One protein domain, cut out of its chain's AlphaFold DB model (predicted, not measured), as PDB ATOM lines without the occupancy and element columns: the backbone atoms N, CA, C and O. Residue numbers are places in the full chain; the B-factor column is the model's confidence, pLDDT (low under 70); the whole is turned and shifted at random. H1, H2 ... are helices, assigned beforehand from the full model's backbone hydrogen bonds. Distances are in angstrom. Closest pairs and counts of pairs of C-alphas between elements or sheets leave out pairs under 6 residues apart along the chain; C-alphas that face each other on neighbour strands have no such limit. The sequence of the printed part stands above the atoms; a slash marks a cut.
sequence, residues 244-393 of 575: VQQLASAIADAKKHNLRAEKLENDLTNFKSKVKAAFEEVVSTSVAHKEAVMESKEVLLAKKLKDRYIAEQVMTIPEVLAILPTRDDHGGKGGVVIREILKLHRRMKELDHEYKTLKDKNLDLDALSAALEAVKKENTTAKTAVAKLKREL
ATOM      1  N   VAL A 244     242.219  98.329 168.209       61.09
ATOM      2  CA  VAL A 244     240.835  98.729 168.502       61.09
ATOM      3  C   VAL A 244     240.795  99.965 169.405       61.09
ATOM      4  O   VAL A 244     239.971 100.843 169.163       61.09
ATOM      5  N   GLN A 245     241.691 100.094 170.388       68.75
ATOM      6  CA  GLN A 245     241.812 101.303 171.214       68.75
ATOM      7  C   GLN A 245     242.297 102.515 170.399       68.75
ATOM      8  O   GLN A 245     241.705 103.589 170.504       68.75
ATOM      9  N   GLN A 246     243.308 102.352 169.537       68.12
ATOM     10  CA  GLN A 246     243.769 103.415 168.632       68.12
ATOM     11  C   GLN A 246     242.658 103.865 167.669       68.12
ATOM     12  O   GLN A 246     242.410 105.062 167.521       68.12
ATOM     13  N   LEU A 247     241.934 102.916 167.071       62.38
ATOM     14  CA  LEU A 247     240.826 103.194 166.156       62.38
ATOM     15  C   LEU A 247     239.615 103.817 166.879       62.38
ATOM     16  O   LEU A 247     239.000 104.746 166.358       62.38
ATOM     17  N   ALA A 248     239.318 103.402 168.114       68.06
ATOM     18  CA  ALA A 248     238.317 104.057 168.958       68.06
ATOM     19  C   ALA A 248     238.706 105.505 169.311       68.06
ATOM     20  O   ALA A 248     237.845 106.387 169.284       68.06
ATOM     21  N   SER A 249     239.992 105.775 169.571       76.12
ATOM     22  CA  SER A 249     240.496 107.140 169.780       76.12
ATOM     23  C   SER A 249     240.339 107.996 168.521       76.12
ATOM     24  O   SER A 249     239.828 109.112 168.603       76.12
ATOM     25  N   ALA A 250     240.694 107.463 167.347       68.88
ATOM     26  CA  ALA A 250     240.524 108.158 166.069       68.88
ATOM     27  C   ALA A 250     239.048 108.509 165.790       68.88
ATOM     28  O   ALA A 250     238.743 109.634 165.395       68.88
ATOM     29  N   ILE A 251     238.117 107.590 166.074       69.25
ATOM     30  CA  ILE A 251     236.668 107.836 165.967       69.25
ATOM     31  C   ILE A 251     236.203 108.915 166.964       69.25
ATOM     32  O   ILE A 251     235.345 109.735 166.625       69.25
ATOM     33  N   ALA A 252     236.756 108.954 168.179       75.56
ATOM     34  CA  ALA A 252     236.414 109.965 169.181       75.56
ATOM     35  C   ALA A 252     236.890 111.375 168.781       75.56
ATOM     36  O   ALA A 252     236.105 112.328 168.842       75.56
ATOM     37  N   ASP A 253     238.133 111.520 168.314       73.31
ATOM     38  CA  ASP A 253     238.637 112.805 167.819       73.31
ATOM     39  C   ASP A 253     237.922 113.246 166.535       73.31
ATOM     40  O   ASP A 253     237.572 114.421 166.400       73.31
ATOM     41  N   ALA A 254     237.596 112.326 165.625       63.81
ATOM     42  CA  ALA A 254     236.843 112.657 164.419       63.81
ATOM     43  C   ALA A 254     235.400 113.120 164.720       63.81
ATOM     44  O   ALA A 254     234.950 114.110 164.143       63.81
ATOM     45  N   LYS A 255     234.703 112.531 165.707       76.38
ATOM     46  CA  LYS A 255     233.415 113.071 166.205       76.38
ATOM     47  C   LYS A 255     233.547 114.512 166.709       76.38
ATOM     48  O   LYS A 255     232.703 115.354 166.416       76.38
ATOM     49  N   LYS A 256     234.633 114.818 167.420       80.69
ATOM     50  CA  LYS A 256     234.987 116.162 167.915       80.69
ATOM     51  C   LYS A 256     235.383 117.134 166.788       80.69
ATOM     52  O   LYS A 256     235.200 118.342 166.948       80.69
ATOM     53  N   HIS A 257     235.856 116.642 165.642       68.81
ATOM     54  CA  HIS A 257     235.990 117.429 164.411       68.81
ATOM     55  C   HIS A 257     234.641 117.687 163.724       68.81
ATOM     56  O   HIS A 257     234.387 118.824 163.329       68.81
ATOM     57  N   ASN A 258     233.749 116.696 163.648       71.12
ATOM     58  CA  ASN A 258     232.420 116.865 163.052       71.12
ATOM     59  C   ASN A 258     231.576 117.901 163.830       71.12
ATOM     60  O   ASN A 258     231.043 118.843 163.254       71.12
ATOM     61  N   LEU A 259     231.607 117.846 165.165       81.06
ATOM     62  CA  LEU A 259     230.945 118.819 166.052       81.06
ATOM     63  C   LEU A 259     231.523 120.252 165.922       81.06
ATOM     64  O   LEU A 259     230.852 121.244 166.212       81.06
ATOM     65  N   ARG A 260     232.770 120.398 165.437       77.31
ATOM     66  CA  ARG A 260     233.333 121.700 165.025       77.31
ATOM     67  C   ARG A 260     232.835 122.139 163.644       77.31
ATOM     68  O   ARG A 260     232.644 123.338 163.455       77.31
ATOM     69  N   ALA A 261     232.615 121.209 162.712       67.81
ATOM     70  CA  ALA A 261     232.062 121.491 161.386       67.81
ATOM     71  C   ALA A 261     230.620 122.016 161.478       67.81
ATOM     72  O   ALA A 261     230.331 123.083 160.941       67.81
ATOM     73  N   GLU A 262     229.758 121.347 162.252       79.00
ATOM     74  CA  GLU A 262     228.383 121.798 162.529       79.00
ATOM     75  C   GLU A 262     228.362 123.212 163.129       79.00
ATOM     76  O   GLU A 262     227.563 124.064 162.729       79.00
ATOM     77  N   LYS A 263     229.274 123.507 164.067       85.12
ATOM     78  CA  LYS A 263     229.408 124.858 164.620       85.12
ATOM     79  C   LYS A 263     229.823 125.874 163.547       85.12
ATOM     80  O   LYS A 263     229.225 126.944 163.481       85.12
ATOM     81  N   LEU A 264     230.807 125.549 162.708       73.31
ATOM     82  CA  LEU A 264     231.270 126.408 161.611       73.31
ATOM     83  C   LEU A 264     230.172 126.685 160.572       73.31
ATOM     84  O   LEU A 264     230.067 127.810 160.091       73.31
ATOM     85  N   GLU A 265     229.318 125.707 160.266       77.62
ATOM     86  CA  GLU A 265     228.161 125.873 159.376       77.62
ATOM     87  C   GLU A 265     227.088 126.791 159.989       77.62
ATOM     88  O   GLU A 265     226.557 127.680 159.310       77.62
ATOM     89  N   ASN A 266     226.830 126.664 161.295       82.19
ATOM     90  CA  ASN A 266     225.960 127.577 162.040       82.19
ATOM     91  C   ASN A 266     226.539 129.003 162.123       82.19
ATOM     92  O   ASN A 266     225.817 129.976 161.892       82.19
ATOM     93  N   ASP A 267     227.838 129.152 162.397       76.06
ATOM     94  CA  ASP A 267     228.526 130.449 162.434       76.06
ATOM     95  C   ASP A 267     228.538 131.111 161.038       76.06
ATOM     96  O   ASP A 267     228.240 132.302 160.922       76.06
ATOM     97  N   LEU A 268     228.765 130.345 159.962       67.44
ATOM     98  CA  LEU A 268     228.663 130.807 158.568       67.44
ATOM     99  C   LEU A 268     227.232 131.236 158.200       67.44
ATOM    100  O   LEU A 268     227.044 132.221 157.483       67.44
ATOM    101  N   THR A 269     226.214 130.529 158.692       77.69
ATOM    102  CA  THR A 269     224.800 130.848 158.439       77.69
ATOM    103  C   THR A 269     224.371 132.118 159.181       77.69
ATOM    104  O   THR A 269     223.804 133.029 158.571       77.69
ATOM    105  N   ASN A 270     224.750 132.248 160.457       78.00
ATOM    106  CA  ASN A 270     224.604 133.478 161.245       78.00
ATOM    107  C   ASN A 270     225.400 134.657 160.666       78.00
ATOM    108  O   ASN A 270     225.031 135.819 160.842       78.00
ATOM    109  N   PHE A 271     226.509 134.380 159.985       68.19
ATOM    110  CA  PHE A 271     227.284 135.397 159.296       68.19
ATOM    111  C   PHE A 271     226.583 135.881 158.012       68.19
ATOM    112  O   PHE A 271     226.414 137.088 157.823       68.19
ATOM    113  N   LYS A 272     226.090 134.961 157.170       68.75
ATOM    114  CA  LYS A 272     225.311 135.281 155.957       68.75
ATOM    115  C   LYS A 272     224.068 136.124 156.273       68.75
ATOM    116  O   LYS A 272     223.804 137.098 155.568       68.75
ATOM    117  N   SER A 273     223.332 135.805 157.343       78.25
ATOM    118  CA  SER A 273     222.151 136.581 157.755       78.25
ATOM    119  C   SER A 273     222.505 137.996 158.236       78.25
ATOM    120  O   SER A 273     221.833 138.950 157.843       78.25
ATOM    121  N   LYS A 274     223.602 138.168 158.990       74.31
ATOM    122  CA  LYS A 274     224.115 139.495 159.391       74.31
ATOM    123  C   LYS A 274     224.531 140.356 158.195       74.31
ATOM    124  O   LYS A 274     224.196 141.537 158.164       74.31
ATOM    125  N   VAL A 275     225.215 139.781 157.200       66.62
ATOM    126  CA  VAL A 275     225.583 140.506 155.966       66.62
ATOM    127  C   VAL A 275     224.340 140.936 155.188       66.62
ATOM    128  O   VAL A 275     224.280 142.080 154.740       66.62
ATOM    129  N   LYS A 276     223.333 140.060 155.070       75.88
ATOM    130  CA  LYS A 276     222.054 140.401 154.434       75.88
ATOM    131  C   LYS A 276     221.371 141.579 155.141       75.88
ATOM    132  O   LYS A 276     221.048 142.558 154.476       75.88
ATOM    133  N   ALA A 277     221.230 141.522 156.467       72.06
ATOM    134  CA  ALA A 277     220.593 142.585 157.247       72.06
ATOM    135  C   ALA A 277     221.322 143.936 157.108       72.06
ATOM    136  O   ALA A 277     220.685 144.953 156.842       72.06
ATOM    137  N   ALA A 278     222.657 143.948 157.195       65.12
ATOM    138  CA  ALA A 278     223.451 145.165 157.009       65.12
ATOM    139  C   ALA A 278     223.332 145.741 155.582       65.12
ATOM    140  O   ALA A 278     223.342 146.957 155.392       65.12
ATOM    141  N   PHE A 279     223.191 144.886 154.563       63.59
ATOM    142  CA  PHE A 279     222.949 145.331 153.189       63.59
ATOM    143  C   PHE A 279     221.542 145.931 153.024       63.59
ATOM    144  O   PHE A 279     221.388 146.979 152.400       63.59
ATOM    145  N   GLU A 280     220.523 145.317 153.631       72.94
ATOM    146  CA  GLU A 280     219.143 145.820 153.643       72.94
ATOM    147  C   GLU A 280     219.025 147.163 154.393       72.94
ATOM    148  O   GLU A 280     218.325 148.065 153.924       72.94
ATOM    149  N   GLU A 281     219.775 147.359 155.481       71.12
ATOM    150  CA  GLU A 281     219.889 148.635 156.208       71.12
ATOM    151  C   GLU A 281     220.545 149.738 155.352       71.12
ATOM    152  O   GLU A 281     220.017 150.851 155.247       71.12
ATOM    153  N   VAL A 282     221.661 149.434 154.676       62.38
ATOM    154  CA  VAL A 282     222.354 150.374 153.772       62.38
ATOM    155  C   VAL A 282     221.485 150.745 152.565       62.38
ATOM    156  O   VAL A 282     221.450 151.909 152.163       62.38
ATOM    157  N   VAL A 283     220.735 149.794 151.999       61.59
ATOM    158  CA  VAL A 283     219.767 150.079 150.927       61.59
ATOM    159  C   VAL A 283     218.630 150.966 151.444       61.59
ATOM    160  O   VAL A 283     218.286 151.948 150.789       61.59
ATOM    161  N   SER A 284     218.079 150.673 152.624       65.94
ATOM    162  CA  SER A 284     216.953 151.425 153.197       65.94
ATOM    163  C   SER A 284     217.335 152.869 153.538       65.94
ATOM    164  O   SER A 284     216.625 153.805 153.173       65.94
ATOM    165  N   THR A 285     218.500 153.073 154.157       59.66
ATOM    166  CA  THR A 285     219.026 154.416 154.456       59.66
ATOM    167  C   THR A 285     219.403 155.194 153.190       59.66
ATOM    168  O   THR A 285     219.153 156.396 153.120       59.66
ATOM    169  N   SER A 286     219.918 154.527 152.150       52.53
ATOM    170  CA  SER A 286     220.192 155.140 150.837       52.53
ATOM    171  C   SER A 286     218.923 155.591 150.093       52.53
ATOM    172  O   SER A 286     218.962 156.579 149.360       52.53
ATOM    173  N   VAL A 287     217.786 154.914 150.304       51.69
ATOM    174  CA  VAL A 287     216.476 155.342 149.779       51.69
ATOM    175  C   VAL A 287     215.930 156.528 150.578       51.69
ATOM    176  O   VAL A 287     215.612 157.556 149.983       51.69
ATOM    177  N   ALA A 288     215.916 156.443 151.913       51.16
ATOM    178  CA  ALA A 288     215.424 157.516 152.784       51.16
ATOM    179  C   ALA A 288     216.187 158.848 152.612       51.16
ATOM    180  O   ALA A 288     215.627 159.920 152.824       51.16
ATOM    181  N   HIS A 289     217.456 158.805 152.192       47.28
ATOM    182  CA  HIS A 289     218.249 160.006 151.901       47.28
ATOM    183  C   HIS A 289     218.095 160.534 150.458       47.28
ATOM    184  O   HIS A 289     218.717 161.539 150.113       47.28
ATOM    185  N   LYS A 290     217.289 159.881 149.605       43.50
ATOM    186  CA  LYS A 290     217.078 160.261 148.195       43.50
ATOM    187  C   LYS A 290     215.658 160.690 147.829       43.50
ATOM    188  O   LYS A 290     215.486 161.249 146.754       43.50
ATOM    189  N   GLU A 291     214.677 160.581 148.723       45.50
ATOM    190  CA  GLU A 291     213.359 161.219 148.523       45.50
ATOM    191  C   GLU A 291     213.394 162.761 148.670       45.50
ATOM    192  O   GLU A 291     212.399 163.433 148.420       45.50
ATOM    193  N   ALA A 292     214.553 163.340 149.017       47.94
ATOM    194  CA  ALA A 292     214.763 164.785 149.147       47.94
ATOM    195  C   ALA A 292     215.427 165.469 147.926       47.94
ATOM    196  O   ALA A 292     215.544 166.694 147.917       47.94
ATOM    197  N   VAL A 293     215.899 164.724 146.912       44.66
ATOM    198  CA  VAL A 293     216.607 165.286 145.738       44.66
ATOM    199  C   VAL A 293     216.206 164.544 144.455       44.66
ATOM    200  O   VAL A 293     216.117 163.322 144.448       44.66
ATOM    201  N   MET A 294     215.980 165.296 143.369       45.12
ATOM    202  CA  MET A 294     215.422 164.815 142.091       45.12
ATOM    203  C   MET A 294     216.146 163.610 141.455       45.12
ATOM    204  O   MET A 294     217.319 163.345 141.720       45.12
ATOM    205  N   GLU A 295     215.432 162.931 140.548       50.78
ATOM    206  CA  GLU A 295     215.790 161.684 139.852       50.78
ATOM    207  C   GLU A 295     217.185 161.668 139.189       50.78
ATOM    208  O   GLU A 295     217.358 161.821 137.978       50.78
ATOM    209  N   SER A 296     218.215 161.391 139.986       54.28
ATOM    210  CA  SER A 296     219.544 161.037 139.487       54.28
ATOM    211  C   SER A 296     219.526 159.649 138.835       54.28
ATOM    212  O   SER A 296     218.897 158.717 139.344       54.28
ATOM    213  N   LYS A 297     220.321 159.462 137.767       55.44
ATOM    214  CA  LYS A 297     220.564 158.158 137.103       55.44
ATOM    215  C   LYS A 297     220.938 157.039 138.088       55.44
ATOM    216  O   LYS A 297     220.666 155.869 137.832       55.44
ATOM    217  N   GLU A 298     221.527 157.399 139.226       50.75
ATOM    218  CA  GLU A 298     221.872 156.498 140.328       50.75
ATOM    219  C   GLU A 298     220.652 155.796 140.953       50.75
ATOM    220  O   GLU A 298     220.775 154.652 141.381       50.75
ATOM    221  N   VAL A 299     219.478 156.439 140.996       54.84
ATOM    222  CA  VAL A 299     218.226 155.827 141.492       54.84
ATOM    223  C   VAL A 299     217.762 154.732 140.532       54.84
ATOM    224  O   VAL A 299     217.423 153.626 140.953       54.84
ATOM    225  N   LEU A 300     217.830 155.003 139.224       58.75
ATOM    226  CA  LEU A 300     217.497 154.032 138.182       58.75
ATOM    227  C   LEU A 300     218.466 152.834 138.184       58.75
ATOM    228  O   LEU A 300     218.047 151.701 137.940       58.75
ATOM    229  N   LEU A 301     219.747 153.070 138.493       59.66
ATOM    230  CA  LEU A 301     220.755 152.020 138.657       59.66
ATOM    231  C   LEU A 301     220.501 151.182 139.921       59.66
ATOM    232  O   LEU A 301     220.499 149.956 139.842       59.66
ATOM    233  N   ALA A 302     220.220 151.822 141.061       56.53
ATOM    234  CA  ALA A 302     219.895 151.144 142.317       56.53
ATOM    235  C   ALA A 302     218.621 150.287 142.206       56.53
ATOM    236  O   ALA A 302     218.581 149.174 142.730       56.53
ATOM    237  N   LYS A 303     217.610 150.760 141.466       61.94
ATOM    238  CA  LYS A 303     216.403 149.980 141.164       61.94
ATOM    239  C   LYS A 303     216.731 148.752 140.305       61.94
ATOM    240  O   LYS A 303     216.431 147.640 140.718       61.94
ATOM    241  N   LYS A 304     217.471 148.915 139.199       62.06
ATOM    242  CA  LYS A 304     217.930 147.784 138.359       62.06
ATOM    243  C   LYS A 304     218.819 146.778 139.105       62.06
ATOM    244  O   LYS A 304     218.755 145.589 138.805       62.06
ATOM    245  N   LEU A 305     219.630 147.233 140.064       56.41
ATOM    246  CA  LEU A 305     220.390 146.370 140.974       56.41
ATOM    247  C   LEU A 305     219.455 145.552 141.873       56.41
ATOM    248  O   LEU A 305     219.593 144.333 141.934       56.41
ATOM    249  N   LYS A 306     218.490 146.204 142.532       56.56
ATOM    250  CA  LYS A 306     217.511 145.554 143.418       56.56
ATOM    251  C   LYS A 306     216.659 144.525 142.667       56.56
ATOM    252  O   LYS A 306     216.528 143.396 143.129       56.56
ATOM    253  N   ASP A 307     216.157 144.895 141.493       54.34
ATOM    254  CA  ASP A 307     215.290 144.048 140.668       54.34
ATOM    255  C   ASP A 307     216.036 142.813 140.116       54.34
ATOM    256  O   ASP A 307     215.426 141.763 139.930       54.34
ATOM    257  N   ARG A 308     217.365 142.891 139.914       50.72
ATOM    258  CA  ARG A 308     218.214 141.724 139.592       50.72
ATOM    259  C   ARG A 308     218.572 140.883 140.818       50.72
ATOM    260  O   ARG A 308     218.511 139.663 140.747       50.72
ATOM    261  N   TYR A 309     218.924 141.515 141.938       43.31
ATOM    262  CA  TYR A 309     219.391 140.835 143.155       43.31
ATOM    263  C   TYR A 309     218.298 140.009 143.862       43.31
ATOM    264  O   TYR A 309     218.605 139.122 144.653       43.31
ATOM    265  N   ILE A 310     217.021 140.296 143.589       46.16
ATOM    266  CA  ILE A 310     215.871 139.551 144.128       46.16
ATOM    267  C   ILE A 310     215.523 138.315 143.267       46.16
ATOM    268  O   ILE A 310     214.905 137.377 143.767       46.16
ATOM    269  N   ALA A 311     215.941 138.269 141.998       42.84
ATOM    270  CA  ALA A 311     215.537 137.251 141.023       42.84
ATOM    271  C   ALA A 311     216.485 136.029 140.978       42.84
ATOM    272  O   ALA A 311     217.082 135.745 139.942       42.84
ATOM    273  N   GLU A 312     216.617 135.330 142.114       44.62
ATOM    274  CA  GLU A 312     217.336 134.050 142.354       44.62
ATOM    275  C   GLU A 312     218.842 133.976 142.022       44.62
ATOM    276  O   GLU A 312     219.568 133.200 142.646       44.62
ATOM    277  N   GLN A 313     219.363 134.798 141.113       45.44
ATOM    278  CA  GLN A 313     220.788 134.882 140.825       45.44
ATOM    279  C   GLN A 313     221.482 135.796 141.835       45.44
ATOM    280  O   GLN A 313     221.423 137.026 141.754       45.44
ATOM    281  N   VAL A 314     222.213 135.180 142.767       46.31
ATOM    282  CA  VAL A 314     223.253 135.869 143.536       46.31
ATOM    283  C   VAL A 314     224.302 136.362 142.540       46.31
ATOM    284  O   VAL A 314     225.155 135.583 142.114       46.31
ATOM    285  N   MET A 315     224.220 137.644 142.158       48.59
ATOM    286  CA  MET A 315     225.230 138.292 141.315       48.59
ATOM    287  C   MET A 315     226.612 137.975 141.871       48.59
ATOM    288  O   MET A 315     226.889 138.193 143.058       48.59
ATOM    289  N   THR A 316     227.486 137.461 141.015       55.94
ATOM    290  CA  THR A 316     228.851 137.155 141.413       55.94
ATOM    291  C   THR A 316     229.541 138.452 141.833       55.94
ATOM    292  O   THR A 316     229.252 139.533 141.319       55.94
ATOM    293  N   ILE A 317     230.465 138.385 142.793       54.03
ATOM    294  CA  ILE A 317     231.120 139.604 143.294       54.03
ATOM    295  C   ILE A 317     231.820 140.424 142.182       54.03
ATOM    296  O   ILE A 317     231.754 141.648 142.271       54.03
ATOM    297  N   PRO A 318     232.394 139.840 141.105       56.97
ATOM    298  CA  PRO A 318     232.809 140.602 139.924       56.97
ATOM    299  C   PRO A 318     231.704 141.467 139.298       56.97
ATOM    300  O   PRO A 318     231.972 142.610 138.947       56.97
ATOM    301  N   GLU A 319     230.463 140.985 139.207       60.56
ATOM    302  CA  GLU A 319     229.331 141.757 138.670       60.56
ATOM    303  C   GLU A 319     228.903 142.874 139.630       60.56
ATOM    304  O   GLU A 319     228.659 144.001 139.201       60.56
ATOM    305  N   VAL A 320     228.885 142.607 140.941       59.62
ATOM    306  CA  VAL A 320     228.621 143.640 141.961       59.62
ATOM    307  C   VAL A 320     229.694 144.736 141.914       59.62
ATOM    308  O   VAL A 320     229.366 145.921 141.952       59.62
ATOM    309  N   LEU A 321     230.968 144.358 141.776       55.38
ATOM    310  CA  LEU A 321     232.092 145.289 141.621       55.38
ATOM    311  C   LEU A 321     232.047 146.057 140.293       55.38
ATOM    312  O   LEU A 321     232.416 147.224 140.277       55.38
ATOM    313  N   ALA A 322     231.573 145.444 139.205       61.78
ATOM    314  CA  ALA A 322     231.455 146.091 137.896       61.78
ATOM    315  C   ALA A 322     230.300 147.106 137.812       61.78
ATOM    316  O   ALA A 322     230.339 148.008 136.976       61.78
ATOM    317  N   ILE A 323     229.266 146.974 138.655       57.09
ATOM    318  CA  ILE A 323     228.135 147.921 138.705       57.09
ATOM    319  C   ILE A 323     228.359 149.019 139.767       57.09
ATOM    320  O   ILE A 323     227.779 150.102 139.665       57.09
ATOM    321  N   LEU A 324     229.221 148.787 140.764       57.44
ATOM    322  CA  LEU A 324     229.693 149.833 141.676       57.44
ATOM    323  C   LEU A 324     230.576 150.838 140.905       57.44
ATOM    324  O   LEU A 324     231.646 150.462 140.430       57.44
ATOM    325  N   PRO A 325     230.179 152.118 140.772       51.28
ATOM    326  CA  PRO A 325     230.921 153.065 139.947       51.28
ATOM    327  C   PRO A 325     232.297 153.377 140.547       51.28
ATOM    328  O   PRO A 325     232.406 153.757 141.716       51.28
ATOM    329  N   THR A 326     233.337 153.298 139.715       49.16
ATOM    330  CA  THR A 326     234.733 153.666 140.014       49.16
ATOM    331  C   THR A 326     234.885 155.188 140.125       49.16
ATOM    332  O   THR A 326     235.458 155.851 139.263       49.16
ATOM    333  N   ARG A 327     234.271 155.773 141.157       45.56
ATOM    334  CA  ARG A 327     234.184 157.222 141.380       45.56
ATOM    335  C   ARG A 327     235.231 157.645 142.414       45.56
ATOM    336  O   ARG A 327     234.928 157.757 143.601       45.56
ATOM    337  N   ASP A 328     236.466 157.831 141.952       47.62
ATOM    338  CA  ASP A 328     237.665 157.975 142.798       47.62
ATOM    339  C   ASP A 328     237.648 159.155 143.797       47.62
ATOM    340  O   ASP A 328     238.311 159.086 144.833       47.62
ATOM    341  N   ASP A 329     236.857 160.204 143.546       47.34
ATOM    342  CA  ASP A 329     236.882 161.464 144.314       47.34
ATOM    343  C   ASP A 329     235.950 161.525 145.540       47.34
ATOM    344  O   ASP A 329     235.720 162.595 146.113       47.34
ATOM    345  N   HIS A 330     235.386 160.403 145.990       45.19
ATOM    346  CA  HIS A 330     234.570 160.365 147.213       45.19
ATOM    347  C   HIS A 330     235.199 159.470 148.284       45.19
ATOM    348  O   HIS A 330     234.786 158.331 148.498       45.19
ATOM    349  N   GLY A 331     236.141 160.043 149.046       47.88
ATOM    350  CA  GLY A 331     236.773 159.447 150.237       47.88
ATOM    351  C   GLY A 331     235.836 159.204 151.436       47.88
ATOM    352  O   GLY A 331     236.282 159.196 152.580       47.88
ATOM    353  N   GLY A 332     234.536 159.043 151.187       52.75
ATOM    354  CA  GLY A 332     233.512 158.739 152.178       52.75
ATOM    355  C   GLY A 332     233.379 157.244 152.489       52.75
ATOM    356  O   GLY A 332     234.091 156.382 151.968       52.75
ATOM    357  N   LYS A 333     232.404 156.933 153.348       55.50
ATOM    358  CA  LYS A 333     232.217 155.630 154.018       55.50
ATOM    359  C   LYS A 333     232.161 154.409 153.073       55.50
ATOM    360  O   LYS A 333     232.565 153.320 153.476       55.50
ATOM    361  N   GLY A 334     231.740 154.574 151.814       55.50
ATOM    362  CA  GLY A 334     231.657 153.485 150.825       55.50
ATOM    363  C   GLY A 334     232.983 152.749 150.573       55.50
ATOM    364  O   GLY A 334     232.997 151.523 150.489       55.50
ATOM    365  N   GLY A 335     234.119 153.461 150.568       62.75
ATOM    366  CA  GLY A 335     235.456 152.861 150.403       62.75
ATOM    367  C   GLY A 335     235.960 152.058 151.617       62.75
ATOM    368  O   GLY A 335     237.025 151.432 151.556       62.75
ATOM    369  N   VAL A 336     235.218 152.079 152.729       67.00
ATOM    370  CA  VAL A 336     235.390 151.163 153.868       67.00
ATOM    371  C   VAL A 336     234.478 149.951 153.680       67.00
ATOM    372  O   VAL A 336     234.963 148.825 153.719       67.00
ATOM    373  N   VAL A 337     233.197 150.178 153.362       69.19
ATOM    374  CA  VAL A 337     232.196 149.118 153.125       69.19
ATOM    375  C   VAL A 337     232.650 148.124 152.048       69.19
ATOM    376  O   VAL A 337     232.600 146.921 152.284       69.19
ATOM    377  N   ILE A 338     233.173 148.592 150.907       72.06
ATOM    378  CA  ILE A 338     233.664 147.707 149.830       72.06
ATOM    379  C   ILE A 338     234.852 146.850 150.300       72.06
ATOM    380  O   ILE A 338     234.918 145.662 149.985       72.06
ATOM    381  N   ARG A 339     235.778 147.412 151.091       72.25
ATOM    382  CA  ARG A 339     236.909 146.643 151.642       72.25
ATOM    383  C   ARG A 339     236.460 145.608 152.663       72.25
ATOM    384  O   ARG A 339     237.022 144.514 152.674       72.25
ATOM    385  N   GLU A 340     235.445 145.912 153.467       76.69
ATOM    386  CA  GLU A 340     234.875 144.921 154.375       76.69
ATOM    387  C   GLU A 340     234.172 143.810 153.585       76.69
ATOM    388  O   GLU A 340     234.528 142.653 153.761       76.69
ATOM    389  N   ILE A 341     233.313 144.131 152.609       76.75
ATOM    390  CA  ILE A 341     232.693 143.137 151.707       76.75
ATOM    391  C   ILE A 341     233.748 142.212 151.069       76.75
ATOM    392  O   ILE A 341     233.547 140.997 151.022       76.75
ATOM    393  N   LEU A 342     234.904 142.739 150.646       75.88
ATOM    394  CA  LEU A 342     235.993 141.932 150.080       75.88
ATOM    395  C   LEU A 342     236.674 141.005 151.103       75.88
ATOM    396  O   LEU A 342     236.936 139.845 150.771       75.88
ATOM    397  N   LYS A 343     236.929 141.457 152.342       80.12
ATOM    398  CA  LYS A 343     237.405 140.570 153.429       80.12
ATOM    399  C   LYS A 343     236.391 139.464 153.715       80.12
ATOM    400  O   LYS A 343     236.756 138.300 153.837       80.12
ATOM    401  N   LEU A 344     235.120 139.840 153.822       76.75
ATOM    402  CA  LEU A 344     234.023 138.953 154.188       76.75
ATOM    403  C   LEU A 344     233.774 137.891 153.104       76.75
ATOM    404  O   LEU A 344     233.558 136.726 153.429       76.75
ATOM    405  N   HIS A 345     233.921 138.248 151.825       77.19
ATOM    406  CA  HIS A 345     233.930 137.290 150.714       77.19
ATOM    407  C   HIS A 345     235.142 136.357 150.735       77.19
ATOM    408  O   HIS A 345     234.994 135.161 150.482       77.19
ATOM    409  N   ARG A 346     236.338 136.868 151.068       81.56
ATOM    410  CA  ARG A 346     237.528 136.021 151.245       81.56
ATOM    411  C   ARG A 346     237.290 134.992 152.354       81.56
ATOM    412  O   ARG A 346     237.424 133.801 152.089       81.56
ATOM    413  N   ARG A 347     236.810 135.421 153.529       82.69
ATOM    414  CA  ARG A 347     236.493 134.498 154.630       82.69
ATOM    415  C   ARG A 347     235.366 133.525 154.272       82.69
ATOM    416  O   ARG A 347     235.433 132.367 154.660       82.69
ATOM    417  N   MET A 348     234.371 133.940 153.484       81.50
ATOM    418  CA  MET A 348     233.331 133.029 152.987       81.50
ATOM    419  C   MET A 348     233.896 131.940 152.055       81.50
ATOM    420  O   MET A 348     233.441 130.802 152.125       81.50
ATOM    421  N   LYS A 349     234.898 132.254 151.221       83.25
ATOM    422  CA  LYS A 349     235.601 131.261 150.386       83.25
ATOM    423  C   LYS A 349     236.490 130.318 151.198       83.25
ATOM    424  O   LYS A 349     236.500 129.125 150.920       83.25
ATOM    425  N   GLU A 350     237.201 130.836 152.199       86.81
ATOM    426  CA  GLU A 350     237.961 130.012 153.150       86.81
ATOM    427  C   GLU A 350     237.030 129.010 153.854       86.81
ATOM    428  O   GLU A 350     237.292 127.811 153.836       86.81
ATOM    429  N   LEU A 351     235.891 129.480 154.373       81.69
ATOM    430  CA  LEU A 351     234.895 128.654 155.065       81.69
ATOM    431  C   LEU A 351     234.225 127.603 154.160       81.69
ATOM    432  O   LEU A 351     233.967 126.494 154.614       81.69
ATOM    433  N   ASP A 352     233.968 127.910 152.885       85.31
ATOM    434  CA  ASP A 352     233.447 126.939 151.905       85.31
ATOM    435  C   ASP A 352     234.469 125.829 151.581       85.31
ATOM    436  O   ASP A 352     234.096 124.668 151.398       85.31
ATOM    437  N   HIS A 353     235.767 126.153 151.575       87.44
ATOM    438  CA  HIS A 353     236.838 125.169 151.407       87.44
ATOM    439  C   HIS A 353     237.077 124.338 152.685       87.44
ATOM    440  O   HIS A 353     237.192 123.113 152.598       87.44
ATOM    441  N   GLU A 354     237.073 124.970 153.868       88.56
ATOM    442  CA  GLU A 354     237.091 124.292 155.176       88.56
ATOM    443  C   GLU A 354     235.921 123.290 155.280       88.56
ATOM    444  O   GLU A 354     236.139 122.126 155.621       88.56
ATOM    445  N   TYR A 355     234.702 123.703 154.910       84.12
ATOM    446  CA  TYR A 355     233.502 122.860 154.920       84.12
ATOM    447  C   TYR A 355     233.607 121.653 153.981       84.12
ATOM    448  O   TYR A 355     233.333 120.532 154.406       84.12
ATOM    449  N   LYS A 356     234.049 121.844 152.729       86.88
ATOM    450  CA  LYS A 356     234.274 120.733 151.782       86.88
ATOM    451  C   LYS A 356     235.285 119.728 152.336       86.88
ATOM    452  O   LYS A 356     234.975 118.550 152.449       86.88
ATOM    453  N   THR A 357     236.417 120.224 152.834       88.06
ATOM    454  CA  THR A 357     237.482 119.398 153.429       88.06
ATOM    455  C   THR A 357     237.011 118.613 154.660       88.06
ATOM    456  O   THR A 357     237.491 117.509 154.914       88.06
ATOM    457  N   LEU A 358     236.086 119.167 155.451       82.25
ATOM    458  CA  LEU A 358     235.464 118.476 156.586       82.25
ATOM    459  C   LEU A 358     234.414 117.450 156.134       82.25
ATOM    460  O   LEU A 358     234.344 116.365 156.705       82.25
ATOM    461  N   LYS A 359     233.640 117.760 155.090       85.00
ATOM    462  CA  LYS A 359     232.639 116.856 154.514       85.00
ATOM    463  C   LYS A 359     233.275 115.615 153.891       85.00
ATOM    464  O   LYS A 359     232.794 114.513 154.141       85.00
ATOM    465  N   ASP A 360     234.366 115.781 153.151       82.88
ATOM    466  CA  ASP A 360     235.082 114.664 152.528       82.88
ATOM    467  C   ASP A 360     235.652 113.720 153.611       82.88
ATOM    468  O   ASP A 360     235.450 112.509 153.557       82.88
ATOM    469  N   LYS A 361     236.212 114.278 154.695       82.94
ATOM    470  CA  LYS A 361     236.690 113.510 155.865       82.94
ATOM    471  C   LYS A 361     235.586 112.794 156.656       82.94
ATOM    472  O   LYS A 361     235.874 111.803 157.323       82.94
ATOM    473  N   ASN A 362     234.337 113.266 156.604       81.12
ATOM    474  CA  ASN A 362     233.204 112.531 157.176       81.12
ATOM    475  C   ASN A 362     232.851 111.293 156.331       81.12
ATOM    476  O   ASN A 362     232.525 110.257 156.903       81.12
ATOM    477  N   LEU A 363     232.967 111.363 154.997       79.88
ATOM    478  CA  LEU A 363     232.750 110.201 154.121       79.88
ATOM    479  C   LEU A 363     233.806 109.111 154.367       79.88
ATOM    480  O   LEU A 363     233.460 107.931 154.451       79.88
ATOM    481  N   ASP A 364     235.067 109.507 154.572       85.75
ATOM    482  CA  ASP A 364     236.135 108.591 155.000       85.75
ATOM    483  C   ASP A 364     235.814 107.926 156.351       85.75
ATOM    484  O   ASP A 364     236.077 106.736 156.533       85.75
ATOM    485  N   LEU A 365     235.216 108.658 157.302       82.44
ATOM    486  CA  LEU A 365     234.823 108.107 158.604       82.44
ATOM    487  C   LEU A 365     233.683 107.088 158.494       82.44
ATOM    488  O   LEU A 365     233.749 106.052 159.157       82.44
ATOM    489  N   ASP A 366     232.665 107.341 157.675       82.69
ATOM    490  CA  ASP A 366     231.574 106.382 157.471       82.69
ATOM    491  C   ASP A 366     232.091 105.092 156.807       82.69
ATOM    492  O   ASP A 366     231.731 103.987 157.227       82.69
ATOM    493  N   ALA A 367     233.020 105.210 155.850       87.44
ATOM    494  CA  ALA A 367     233.712 104.067 155.254       87.44
ATOM    495  C   ALA A 367     234.576 103.301 156.280       87.44
ATOM    496  O   ALA A 367     234.519 102.070 156.345       87.44
ATOM    497  N   LEU A 368     235.331 104.011 157.126       86.12
ATOM    498  CA  LEU A 368     236.156 103.424 158.190       86.12
ATOM    499  C   LEU A 368     235.303 102.732 159.269       86.12
ATOM    500  O   LEU A 368     235.676 101.675 159.778       86.12
ATOM    501  N   SER A 369     234.137 103.297 159.588       88.88
ATOM    502  CA  SER A 369     233.142 102.736 160.508       88.88
ATOM    503  C   SER A 369     232.534 101.441 159.953       88.88
ATOM    504  O   SER A 369     232.493 100.421 160.645       88.88
ATOM    505  N   ALA A 370     232.156 101.426 158.670       91.12
ATOM    506  CA  ALA A 370     231.686 100.216 157.996       91.12
ATOM    507  C   ALA A 370     232.769  99.117 157.950       91.12
ATOM    508  O   ALA A 370     232.471  97.946 158.204       91.12
ATOM    509  N   ALA A 371     234.029  99.487 157.697       88.50
ATOM    510  CA  ALA A 371     235.163  98.565 157.733       88.50
ATOM    511  C   ALA A 371     235.416  97.996 159.145       88.50
ATOM    512  O   ALA A 371     235.640  96.793 159.288       88.50
ATOM    513  N   LEU A 372     235.310  98.819 160.196       89.81
ATOM    514  CA  LEU A 372     235.415  98.380 161.593       89.81
ATOM    515  C   LEU A 372     234.362  97.316 161.940       89.81
ATOM    516  O   LEU A 372     234.703  96.287 162.526       89.81
ATOM    517  N   GLU A 373     233.092  97.537 161.591       92.50
ATOM    518  CA  GLU A 373     232.027  96.564 161.880       92.50
ATOM    519  C   GLU A 373     232.156  95.283 161.040       92.50
ATOM    520  O   GLU A 373     231.881  94.188 161.543       92.50
ATOM    521  N   ALA A 374     232.661  95.375 159.804       90.75
ATOM    522  CA  ALA A 374     233.013  94.201 159.005       90.75
ATOM    523  C   ALA A 374     234.114  93.360 159.683       90.75
ATOM    524  O   ALA A 374     233.924  92.158 159.886       90.75
ATOM    525  N   VAL A 375     235.209  93.988 160.127       90.81
ATOM    526  CA  VAL A 375     236.316  93.309 160.829       90.81
ATOM    527  C   VAL A 375     235.869  92.738 162.181       90.81
ATOM    528  O   VAL A 375     236.266  91.630 162.540       90.81
ATOM    529  N   LYS A 376     234.988  93.416 162.929       90.75
ATOM    530  CA  LYS A 376     234.379  92.856 164.155       90.75
ATOM    531  C   LYS A 376     233.551  91.600 163.873       90.75
ATOM    532  O   LYS A 376     233.636  90.624 164.626       90.75
ATOM    533  N   LYS A 377     232.757  91.605 162.799       94.00
ATOM    534  CA  LYS A 377     231.971  90.442 162.355       94.00
ATOM    535  C   LYS A 377     232.872  89.280 161.915       94.00
ATOM    536  O   LYS A 377     232.590  88.124 162.237       94.00
ATOM    537  N   GLU A 378     233.979  89.567 161.237       91.25
ATOM    538  CA  GLU A 378     234.982  88.564 160.863       91.25
ATOM    539  C   GLU A 378     235.699  87.983 162.093       91.25
ATOM    540  O   GLU A 378     235.709  86.767 162.275       91.25
ATOM    541  N   ASN A 379     236.192  88.824 163.008       89.38
ATOM    542  CA  ASN A 379     236.877  88.407 164.239       89.38
ATOM    543  C   ASN A 379     235.965  87.551 165.143       89.38
ATOM    544  O   ASN A 379     236.384  86.512 165.654       89.38
ATOM    545  N   THR A 380     234.685  87.914 165.285       91.75
ATOM    546  CA  THR A 380     233.704  87.084 166.017       91.75
ATOM    547  C   THR A 380     233.419  85.743 165.327       91.75
ATOM    548  O   THR A 380     233.312  84.727 166.015       91.75
ATOM    549  N   THR A 381     233.386  85.702 163.991       92.25
ATOM    550  CA  THR A 381     233.255  84.455 163.208       92.25
ATOM    551  C   THR A 381     234.504  83.569 163.337       92.25
ATOM    552  O   THR A 381     234.399  82.361 163.544       92.25
ATOM    553  N   ALA A 382     235.699  84.162 163.304       89.06
ATOM    554  CA  ALA A 382     236.962  83.459 163.523       89.06
ATOM    555  C   ALA A 382     237.060  82.897 164.952       89.06
ATOM    556  O   ALA A 382     237.469  81.751 165.140       89.06
ATOM    557  N   LYS A 383     236.621  83.652 165.968       91.25
ATOM    558  CA  LYS A 383     236.603  83.201 167.371       91.25
ATOM    559  C   LYS A 383     235.673  82.008 167.601       91.25
ATOM    560  O   LYS A 383     236.068  81.079 168.307       91.25
ATOM    561  N   THR A 384     234.484  81.970 166.992       93.00
ATOM    562  CA  THR A 384     233.597  80.795 167.096       93.00
ATOM    563  C   THR A 384     234.138  79.593 166.317       93.00
ATOM    564  O   THR A 384     234.069  78.471 166.825       93.00
ATOM    565  N   ALA A 385     234.764  79.805 165.155       92.06
ATOM    566  CA  ALA A 385     235.449  78.747 164.410       92.06
ATOM    567  C   ALA A 385     236.630  78.142 165.198       92.06
ATOM    568  O   ALA A 385     236.725  76.922 165.316       92.06
ATOM    569  N   VAL A 386     237.482  78.971 165.813       91.94
ATOM    570  CA  VAL A 386     238.596  78.514 166.667       91.94
ATOM    571  C   VAL A 386     238.089  77.758 167.898       91.94
ATOM    572  O   VAL A 386     238.654  76.723 168.243       91.94
ATOM    573  N   ALA A 387     237.009  78.217 168.539       89.00
ATOM    574  CA  ALA A 387     236.401  77.501 169.662       89.00
ATOM    575  C   ALA A 387     235.862  76.117 169.249       89.00
ATOM    576  O   ALA A 387     236.080  75.136 169.962       89.00
ATOM    577  N   LYS A 388     235.223  76.012 168.073       90.81
ATOM    578  CA  LYS A 388     234.772  74.733 167.500       90.81
ATOM    579  C   LYS A 388     235.945  73.799 167.193       90.81
ATOM    580  O   LYS A 388     235.892  72.633 167.564       90.81
ATOM    581  N   LEU A 389     237.007  74.305 166.562       91.56
ATOM    582  CA  LEU A 389     238.180  73.503 166.194       91.56
ATOM    583  C   LEU A 389     238.974  73.008 167.410       91.56
ATOM    584  O   LEU A 389     239.441  71.875 167.390       91.56
ATOM    585  N   LYS A 390     239.088  73.808 168.481       91.88
ATOM    586  CA  LYS A 390     239.677  73.352 169.753       91.88
ATOM    587  C   LYS A 390     238.887  72.195 170.355       91.88
ATOM    588  O   LYS A 390     239.465  71.153 170.634       91.88
ATOM    589  N   ARG A 391     237.563  72.343 170.450       86.75
ATOM    590  CA  ARG A 391     236.674  71.278 170.924       86.75
ATOM    591  C   ARG A 391     236.789  70.010 170.071       86.75
ATOM    592  O   ARG A 391     236.915  68.924 170.613       86.75
ATOM    593  N   GLU A 392     236.801  70.143 168.746       88.12
ATOM    594  CA  GLU A 392     236.986  69.005 167.837       88.12
ATOM    595  C   GLU A 392     238.363  68.334 167.945       88.12
ATOM    596  O   GLU A 392     238.495  67.189 167.522       88.12
ATOM    597  N   LEU A 393     239.385  69.031 168.445       90.44
ATOM    598  CA  LEU A 393     240.701  68.460 168.729       90.44
ATOM    599  C   LEU A 393     240.685  67.725 170.079       90.44
ATOM    600  O   LEU A 393     241.123  66.582 170.151       90.44
TER     601      LEU A 393
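Overview. This is residues 244 to 393 of the 575 residues of an uncharacterized protein of Mollisia scopiformis (UniProt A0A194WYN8). Long helices H1 and H4 cross at a shallow angle; H2 and H3 make a loose head at one end, and residues 377 to 393 stick out at the other. The printed part has 150 residues with four named helices: all helix. It is an extended rod, 103 by 28 by 23 A, radius of gyration of the C-alphas 28.1 A.

Along the chain. Find C-alpha 244 at (240.835, 98.729, 168.502); from there H1 runs 65.9 A to residue 288. H2 is residues 297 to 309, H3 317 to 323. H4, residues 334 to 393, runs 87.4 A to (240.701, 68.460, 168.729).

Arrangement. H1 touches H4 with residues 251 to 268 alone, opposite ways at a shallow tilt of 23 degrees; find their closest C-alphas, Ala 261 and Leu 358, 6.6 A apart. H2 is near H1 and H3; H3 is near H4. O i to N i+4 pairs are within hydrogen-bond range throughout H2 and H3, 40 of 41 in H1, 55 of 56 in H4.

Size, cuts and confidence. The printed part has no cut; pLDDT is under 70 in residues 282 to 337, among others.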